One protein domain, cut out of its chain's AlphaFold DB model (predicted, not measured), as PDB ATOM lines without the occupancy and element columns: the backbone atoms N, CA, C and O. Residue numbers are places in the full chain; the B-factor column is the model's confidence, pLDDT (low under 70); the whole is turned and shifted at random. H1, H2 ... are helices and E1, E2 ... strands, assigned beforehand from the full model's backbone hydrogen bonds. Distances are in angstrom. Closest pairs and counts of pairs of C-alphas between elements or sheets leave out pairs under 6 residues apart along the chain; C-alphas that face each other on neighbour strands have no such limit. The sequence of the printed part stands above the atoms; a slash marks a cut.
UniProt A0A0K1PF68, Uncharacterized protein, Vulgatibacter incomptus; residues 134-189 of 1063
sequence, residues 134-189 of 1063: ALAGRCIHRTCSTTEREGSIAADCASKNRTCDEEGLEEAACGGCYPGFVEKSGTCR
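Overview. This is residues 134 to 189 of the 1063 residues of an uncharacterized protein of Vulgatibacter incomptus (UniProt A0A0K1PF68). A short helix, H1, sits in the middle and packs on the strand hairpin E2 and E3, while a second, smaller hairpin, E4 and E5, lies at one end and the strand E1 at the other. The printed part has 56 residues, with one named helix and five named strands in the order E1, H1, E2, E3, E4, E5. There are two sheets of two strands, E2 - E3 and E4 - E5, each antiparallel. The class is mixed, helices and strands, with under half of the residues in named elements. The whole is compact, with a radius of gyration of the C-alphas of 11.5 A and spans of 30 by 26 by 20 A.

Arrangement. Residues 134 to 135 pair antiparallel with residues 138 to 139 of E1, residues 138 to 141, which pairs with no named strand. H1, residues 153 to 159, comes closest to E1 at the C-alphas of His 141 and Ile 153, 6.8 A apart. Every O i to N i+4 pair of H1 is within hydrogen-bond range. E2, residues 162 to 165, and E3, residues 173 to 177, form an antiparallel hairpin at 135 degrees, with N 163 and O 176 2.8 A apart and N 175 and O 163 2.9 A apart, within hydrogen-bond range. The closest C-alphas of H1 and E2 are those of Ala 154 and Cys 164, 5.4 A apart, and those of H1 and E3 are Cys 157 and Cys 174, 5.1 A apart. E4, residues 181 to 184, and E5, residues 187 to 189, form the other antiparallel hairpin, at 139 degrees, with N 182 and O 189 2.8 A apart, within hydrogen-bond range. The closest C-alphas of E3 and E5 are those of Cys 177 and Cys 188, 5.5 A apart. H1 is apart from E4 and E5, and E1 is apart from E2, E3, E4 and E5.

Along the chain. E1 begins at C-alpha 138, (13.181, 15.798, -8.889), and is 10.1 A long from first to last C-alpha. H1 begins at C-alpha 153, (18.250, 7.190, -1.380), and measures 10.0 A. E2 measures 9.3 A, E3 12.6 A, E4 9.5 A and E5 6.3 A. E5 ends at C-alpha 189, (28.737, 15.177, 12.678).

Size, cuts and confidence. The C-alphas farthest apart are those of Gly 137 and Gly 180, 32.1 A. The printed part has no cut. The link from E1 to H1, 11 residues, is long; that from E2 to E3, 7 residues, is short, and the others are tight. The mean pLDDT of the printed part is 70.1, and 26 residues are under 70: 134 to 138, 140 to 152, 155 and 166 to 172.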
ATOM      1  N   ALA A 134       9.148  11.558  -5.549       65.88
ATOM      2  CA  ALA A 134       9.161  12.979  -5.911       65.88
ATOM      3  C   ALA A 134       9.764  13.862  -4.801       65.88
ATOM      4  O   ALA A 134       9.042  14.537  -4.062       65.88
ATOM      5  N   LEU A 135      11.096  13.897  -4.693       62.16
ATOM      6  CA  LEU A 135      11.799  14.671  -3.665       62.16
ATOM      7  C   LEU A 135      12.294  16.024  -4.206       62.16
ATOM      8  O   LEU A 135      13.012  16.099  -5.200       62.16
ATOM      9  N   ALA A 136      11.895  17.118  -3.545       56.88
ATOM     10  CA  ALA A 136      12.269  18.499  -3.895       56.88
ATOM     11  C   ALA A 136      12.045  18.893  -5.382       56.88
ATOM     12  O   ALA A 136      12.712  19.784  -5.901       56.88
ATOM     13  N   GLY A 137      11.097  18.241  -6.069       61.31
ATOM     14  CA  GLY A 137      10.765  18.488  -7.482       61.31
ATOM     15  C   GLY A 137      11.524  17.625  -8.503       61.31
ATOM     16  O   GLY A 137      11.193  17.673  -9.693       61.31
ATOM     17  N   ARG A 138      12.489  16.806  -8.064       63.56
ATOM     18  CA  ARG A 138      13.181  15.798  -8.889       63.56
ATOM     19  C   ARG A 138      12.603  14.404  -8.621       63.56
ATOM     20  O   ARG A 138      12.080  14.147  -7.540       63.56
ATOM     21  N   CYS A 139      12.703  13.521  -9.610       72.25
ATOM     22  CA  CYS A 139      12.383  12.103  -9.465       72.25
ATOM     23  C   CYS A 139      13.651  11.365  -9.000       72.25
ATOM     24  O   CYS A 139      14.702  11.548  -9.616       72.25
ATOM     25  N   ILE A 140      13.581  10.594  -7.910       69.25
ATOM     26  CA  ILE A 140      14.731   9.875  -7.321       69.25
ATOM     27  C   ILE A 140      14.428   8.388  -7.096       69.25
ATOM     28  O   ILE A 140      13.313   8.034  -6.719       69.25
ATOM     29  N   HIS A 141      15.410   7.512  -7.307       65.94
ATOM     30  CA  HIS A 141      15.211   6.061  -7.317       65.94
ATOM     31  C   HIS A 141      15.318   5.437  -5.912       65.94
ATOM     32  O   HIS A 141      16.213   5.759  -5.121       65.94
ATOM     33  N   ARG A 142      14.386   4.532  -5.590       68.12
ATOM     34  CA  ARG A 142      14.181   3.964  -4.243       68.12
ATOM     35  C   ARG A 142      15.091   2.758  -3.939       68.12
ATOM     36  O   ARG A 142      14.596   1.660  -3.709       68.12
ATOM     37  N   THR A 143      16.414   2.947  -3.935       68.88
ATOM     38  CA  THR A 143      17.383   1.894  -3.549       68.88
ATOM     39  C   THR A 143      18.550   2.433  -2.712       68.88
ATOM     40  O   THR A 143      18.903   3.618  -2.801       68.88
ATOM     41  N   CYS A 144      19.215   1.549  -1.960       68.31
ATOM     42  CA  CYS A 144      20.557   1.789  -1.423       68.31
ATOM     43  C   CYS A 144      21.688   1.424  -2.422       68.31
ATOM     44  O   CYS A 144      22.862   1.346  -2.040       68.31
ATOM     45  N   SER A 145      21.386   1.200  -3.712       63.62
ATOM     46  CA  SER A 145      22.371   0.719  -4.687       63.62
ATOM     47  C   SER A 145      23.343   1.808  -5.150       63.62
ATOM     48  O   SER A 145      23.030   2.707  -5.926       63.62
ATOM     49  N   THR A 146      24.602   1.659  -4.746       54.28
ATOM     50  CA  THR A 146      25.692   2.608  -5.047       54.28
ATOM     51  C   THR A 146      26.169   2.660  -6.513       54.28
ATOM     52  O   THR A 146      27.175   3.316  -6.807       54.28
ATOM     53  N   THR A 147      25.499   1.956  -7.432       52.97
ATOM     54  CA  THR A 147      25.720   2.072  -8.886       52.97
ATOM     55  C   THR A 147      24.986   3.268  -9.495       52.97
ATOM     56  O   THR A 147      25.438   3.804 -10.502       52.97
ATOM     57  N   GLU A 148      23.901   3.723  -8.868       52.53
ATOM     58  CA  GLU A 148      23.056   4.833  -9.326       52.53
ATOM     59  C   GLU A 148      23.415   6.084  -8.509       52.53
ATOM     60  O   GLU A 148      22.873   6.337  -7.431       52.53
ATOM     61  N   ARG A 149      24.452   6.805  -8.961       49.06
ATOM     62  CA  ARG A 149      25.221   7.724  -8.097       49.06
ATOM     63  C   ARG A 149      24.614   9.105  -7.844       49.06
ATOM     64  O   ARG A 149      25.033   9.746  -6.886       49.06
ATOM     65  N   GLU A 150      23.644   9.553  -8.634       50.41
ATOM     66  CA  GLU A 150      22.966  10.834  -8.415       50.41
ATOM     67  C   GLU A 150      21.450  10.641  -8.436       50.41
ATOM     68  O   GLU A 150      20.889  10.203  -9.433       50.41
ATOM     69  N   GLY A 151      20.780  10.976  -7.327       55.66
ATOM     70  CA  GLY A 151      19.329  10.810  -7.198       55.66
ATOM     71  C   GLY A 151      18.870   9.425  -6.726       55.66
ATOM     72  O   GLY A 151      17.805   8.980  -7.136       55.66
ATOM     73  N   SER A 152      19.628   8.758  -5.856       66.62
ATOM     74  CA  SER A 152      19.197   7.565  -5.105       66.62
ATOM     75  C   SER A 152      19.104   7.860  -3.603       66.62
ATOM     76  O   SER A 152      19.734   8.803  -3.111       66.62
ATOM     77  N   ILE A 153      18.348   7.050  -2.849       71.12
ATOM     78  CA  ILE A 153      18.250   7.190  -1.380       71.12
ATOM     79  C   ILE A 153      19.639   7.045  -0.731       71.12
ATOM     80  O   ILE A 153      19.982   7.836   0.148       71.12
ATOM     81  N   ALA A 154      20.494   6.151  -1.245       70.25
ATOM     82  CA  ALA A 154      21.902   6.051  -0.838       70.25
ATOM     83  C   ALA A 154      22.650   7.397  -0.855       70.25
ATOM     84  O   ALA A 154      23.378   7.707   0.090       70.25
ATOM     85  N   ALA A 155      22.479   8.197  -1.913       68.38
ATOM     86  CA  ALA A 155      23.173   9.474  -2.069       68.38
ATOM     87  C   ALA A 155      22.662  10.539  -1.080       68.38
ATOM     88  O   ALA A 155      23.456  11.297  -0.519       68.38
ATOM     89  N   ASP A 156      21.353  10.568  -0.814       73.44
ATOM     90  CA  ASP A 156      20.753  11.462   0.183       73.44
ATOM     91  C   ASP A 156      21.215  11.111   1.612       73.44
ATOM     92  O   ASP A 156      21.625  12.003   2.360       73.44
ATOM     93  N   CYS A 157      21.264   9.823   1.967       78.75
ATOM     94  CA  CYS A 157      21.789   9.370   3.260       78.75
ATOM     95  C   CYS A 157      23.288   9.668   3.420       78.75
ATOM     96  O   CYS A 157      23.700  10.208   4.452       78.75
ATOM     97  N   ALA A 158      24.087   9.426   2.374       75.19
ATOM     98  CA  ALA A 158      25.510   9.754   2.363       75.19
ATOM     99  C   ALA A 158      25.757  11.260   2.565       75.19
ATOM    100  O   ALA A 158      26.609  11.636   3.368       75.19
ATOM    101  N   SER A 159      24.950  12.128   1.936       72.94
ATOM    102  CA  SER A 159      25.025  13.591   2.125       72.94
ATOM    103  C   SER A 159      24.743  14.052   3.567       72.94
ATOM    104  O   SER A 159      25.117  15.157   3.958       72.94
ATOM    105  N   LYS A 160      24.104  13.191   4.370       77.50
ATOM    106  CA  LYS A 160      23.764  13.401   5.786       77.50
ATOM    107  C   LYS A 160      24.705  12.645   6.735       77.50
ATOM    108  O   LYS A 160      24.432  12.596   7.933       77.50
ATOM    109  N   ASN A 161      25.798  12.079   6.211       82.88
ATOM    110  CA  ASN A 161      26.768  11.218   6.898       82.88
ATOM    111  C   ASN A 161      26.138   9.977   7.569       82.88
ATOM    112  O   ASN A 161      26.577   9.569   8.650       82.88
ATOM    113  N   ARG A 162      25.094   9.401   6.953       83.19
ATOM    114  CA  ARG A 162      24.379   8.202   7.425       83.19
ATOM    115  C   ARG A 162      24.564   7.008   6.488       83.19
ATOM    116  O   ARG A 162      24.697   7.173   5.276       83.19
ATOM    117  N   THR A 163      24.486   5.804   7.048       81.94
ATOM    118  CA  THR A 163      24.285   4.569   6.284       81.94
ATOM    119  C   THR A 163      22.932   4.583   5.565       81.94
ATOM    120  O   THR A 163      22.049   5.392   5.867       81.94
ATOM    121  N   CYS A 164      22.782   3.703   4.580       78.44
ATOM    122  CA  CYS A 164      21.518   3.426   3.911       78.44
ATOM    123  C   CYS A 164      21.197   1.959   4.200       78.44
ATOM    124  O   CYS A 164      21.998   1.087   3.857       78.44
ATOM    125  N   ASP A 165      20.075   1.719   4.871       76.62
ATOM    126  CA  ASP A 165      19.730   0.435   5.470       76.62
ATOM    127  C   ASP A 165      18.466  -0.119   4.784       76.62
ATOM    128  O   ASP A 165      17.471   0.593   4.617       76.62
ATOM    129  N   GLU A 166      18.504  -1.398   4.393       67.62
ATOM    130  CA  GLU A 166      17.385  -2.115   3.744       67.62
ATOM    131  C   GLU A 166      16.867  -3.301   4.592       67.62
ATOM    132  O   GLU A 166      15.883  -3.945   4.232       67.62
ATOM    133  N   GLU A 167      17.492  -3.614   5.737       53.00
ATOM    134  CA  GLU A 167      17.069  -4.742   6.579       53.00
ATOM    135  C   GLU A 167      15.883  -4.385   7.492       53.00
ATOM    136  O   GLU A 167      15.995  -3.593   8.426       53.00
ATOM    137  N   GLY A 168      14.741  -5.044   7.267       56.47
ATOM    138  CA  GLY A 168      13.587  -5.023   8.177       56.47
ATOM    139  C   GLY A 168      12.529  -3.947   7.903       56.47
ATOM    140  O   GLY A 168      11.530  -3.899   8.620       56.47
ATOM    141  N   LEU A 169      12.708  -3.132   6.862       51.91
ATOM    142  CA  LEU A 169      11.703  -2.203   6.335       51.91
ATOM    143  C   LEU A 169      11.263  -2.653   4.933       51.91
ATOM    144  O   LEU A 169      12.030  -3.282   4.212       51.91
ATOM    145  N   GLU A 170      10.032  -2.329   4.532       55.44
ATOM    146  CA  GLU A 170       9.537  -2.620   3.170       55.44
ATOM    147  C   GLU A 170      10.092  -1.636   2.112       55.44
ATOM    148  O   GLU A 170       9.908  -1.850   0.915       55.44
ATOM    149  N   GLU A 171      10.785  -0.573   2.543       61.94
ATOM    150  CA  GLU A 171      11.393   0.471   1.707       61.94
ATOM    151  C   GLU A 171      12.753   0.908   2.296       61.94
ATOM    152  O   GLU A 171      12.923   0.927   3.517       61.94
ATOM    153  N   ALA A 172      13.714   1.276   1.440       64.75
ATOM    154  CA  ALA A 172      15.065   1.700   1.832       64.75
ATOM    155  C   ALA A 172      15.083   3.061   2.564       64.75
ATOM    156  O   ALA A 172      14.391   3.996   2.149       64.75
ATOM    157  N   ALA A 173      15.902   3.208   3.615       76.25
ATOM    158  CA  ALA A 173      15.946   4.426   4.439       76.25
ATOM    159  C   ALA A 173      17.344   4.749   5.010       76.25
ATOM    160  O   ALA A 173      18.259   3.930   4.975       76.25
ATOM    161  N   CYS A 174      17.518   5.957   5.562       78.12
ATOM    162  CA  CYS A 174      18.784   6.374   6.172       78.12
ATOM    163  C   CYS A 174      18.939   5.863   7.609       78.12
ATOM    164  O   CYS A 174      18.147   6.221   8.485       78.12
ATOM    165  N   GLY A 175      19.995   5.088   7.842       80.19
ATOM    166  CA  GLY A 175      20.317   4.431   9.104       80.19
ATOM    167  C   GLY A 175      21.174   5.259  10.063       80.19
ATOM    168  O   GLY A 175      21.005   6.475  10.212       80.19
ATOM    169  N   GLY A 176      22.094   4.581  10.751       82.88
ATOM    170  CA  GLY A 176      23.028   5.181  11.711       82.88
ATOM    171  C   GLY A 176      24.096   6.070  11.062       82.88
ATOM    172  O   GLY A 176      24.218   6.142   9.843       82.88
ATOM    173  N   CYS A 177      24.892   6.768  11.873       82.75
ATOM    174  CA  CYS A 177      26.007   7.574  11.366       82.75
ATOM    175  C   CYS A 177      27.174   6.711  10.866       82.75
ATOM    176  O   CYS A 177      27.452   5.652  11.431       82.75
ATOM    177  N   TYR A 178      27.915   7.196   9.867       79.25
ATOM    178  CA  TYR A 178      29.166   6.559   9.441       79.25
ATOM    179  C   TYR A 178      30.219   6.498  10.568       79.25
ATOM    180  O   TYR A 178      30.203   7.334  11.477       79.25
ATOM    181  N   PRO A 179      31.177   5.552  10.512       73.31
ATOM    182  CA  PRO A 179      32.375   5.594  11.347       73.31
ATOM    183  C   PRO A 179      33.112   6.935  11.203       73.31
ATOM    184  O   PRO A 179      33.210   7.487  10.109       73.31
ATOM    185  N   GLY A 180      33.591   7.481  12.319       70.94
ATOM    186  CA  GLY A 180      34.104   8.852  12.414       70.94
ATOM    187  C   GLY A 180      33.020   9.909  12.670       70.94
ATOM    188  O   GLY A 180      33.356  11.068  12.915       70.94
ATOM    189  N   PHE A 181      31.735   9.535  12.678       80.25
ATOM    190  CA  PHE A 181      30.611  10.434  12.944       80.25
ATOM    191  C   PHE A 181      29.750   9.941  14.117       80.25
ATOM    192  O   PHE A 181      29.460   8.755  14.267       80.25
ATOM    193  N   VAL A 182      29.299  10.889  14.940       85.25
ATOM    194  CA  VAL A 182      28.426  10.671  16.102       85.25
ATOM    195  C   VAL A 182      27.102  11.409  15.914       85.25
ATOM    196  O   VAL A 182      27.070  12.570  15.490       85.25
ATOM    197  N   GLU A 183      25.997  10.744  16.255       84.81
ATOM    198  CA  GLU A 183      24.667  11.345  16.190       84.81
ATOM    199  C   GLU A 183      24.468  12.344  17.334       84.81
ATOM    200  O   GLU A 183      24.658  12.024  18.512       84.81
ATOM    201  N   LYS A 184      24.070  13.577  17.010       81.62
ATOM    202  CA  LYS A 184      23.722  14.586  18.016       81.62
ATOM    203  C   LYS A 184      22.582  15.456  17.508       81.62
ATOM    204  O   LYS A 184      22.710  16.118  16.487       81.62
ATOM    205  N   SER A 185      21.458  15.444  18.223       79.12
ATOM    206  CA  SER A 185      20.234  16.166  17.835       79.12
ATOM    207  C   SER A 185      19.705  15.800  16.433       79.12
ATOM    208  O   SER A 185      19.161  16.653  15.737       79.12
ATOM    209  N   GLY A 186      19.864  14.537  16.019       76.38
ATOM    210  CA  GLY A 186      19.372  14.004  14.740       76.38
ATOM    211  C   GLY A 186      20.308  14.186  13.538       76.38
ATOM    212  O   GLY A 186      20.025  13.641  12.468       76.38
ATOM    213  N   THR A 187      21.432  14.897  13.682       76.31
ATOM    214  CA  THR A 187      22.450  15.028  12.628       76.31
ATOM    215  C   THR A 187      23.727  14.264  12.972       76.31
ATOM    216  O   THR A 187      24.147  14.194  14.130       76.31
ATOM    217  N   CYS A 188      24.350  13.687  11.944       82.12
ATOM    218  CA  CYS A 188      25.632  13.002  12.040       82.12
ATOM    219  C   CYS A 188      26.760  13.991  11.738       82.12
ATOM    220  O   CYS A 188      26.898  14.483  10.614       82.12
ATOM    221  N   ARG A 189      27.565  14.290  12.757       87.19
ATOM    222  CA  ARG A 189      28.737  15.177  12.678       87.19
ATOM    223  C   ARG A 189      29.998  14.420  13.082       87.19
ATOM    224  O   ARG A 189      29.898  13.430  13.800       87.19
TER     225      ARG A 189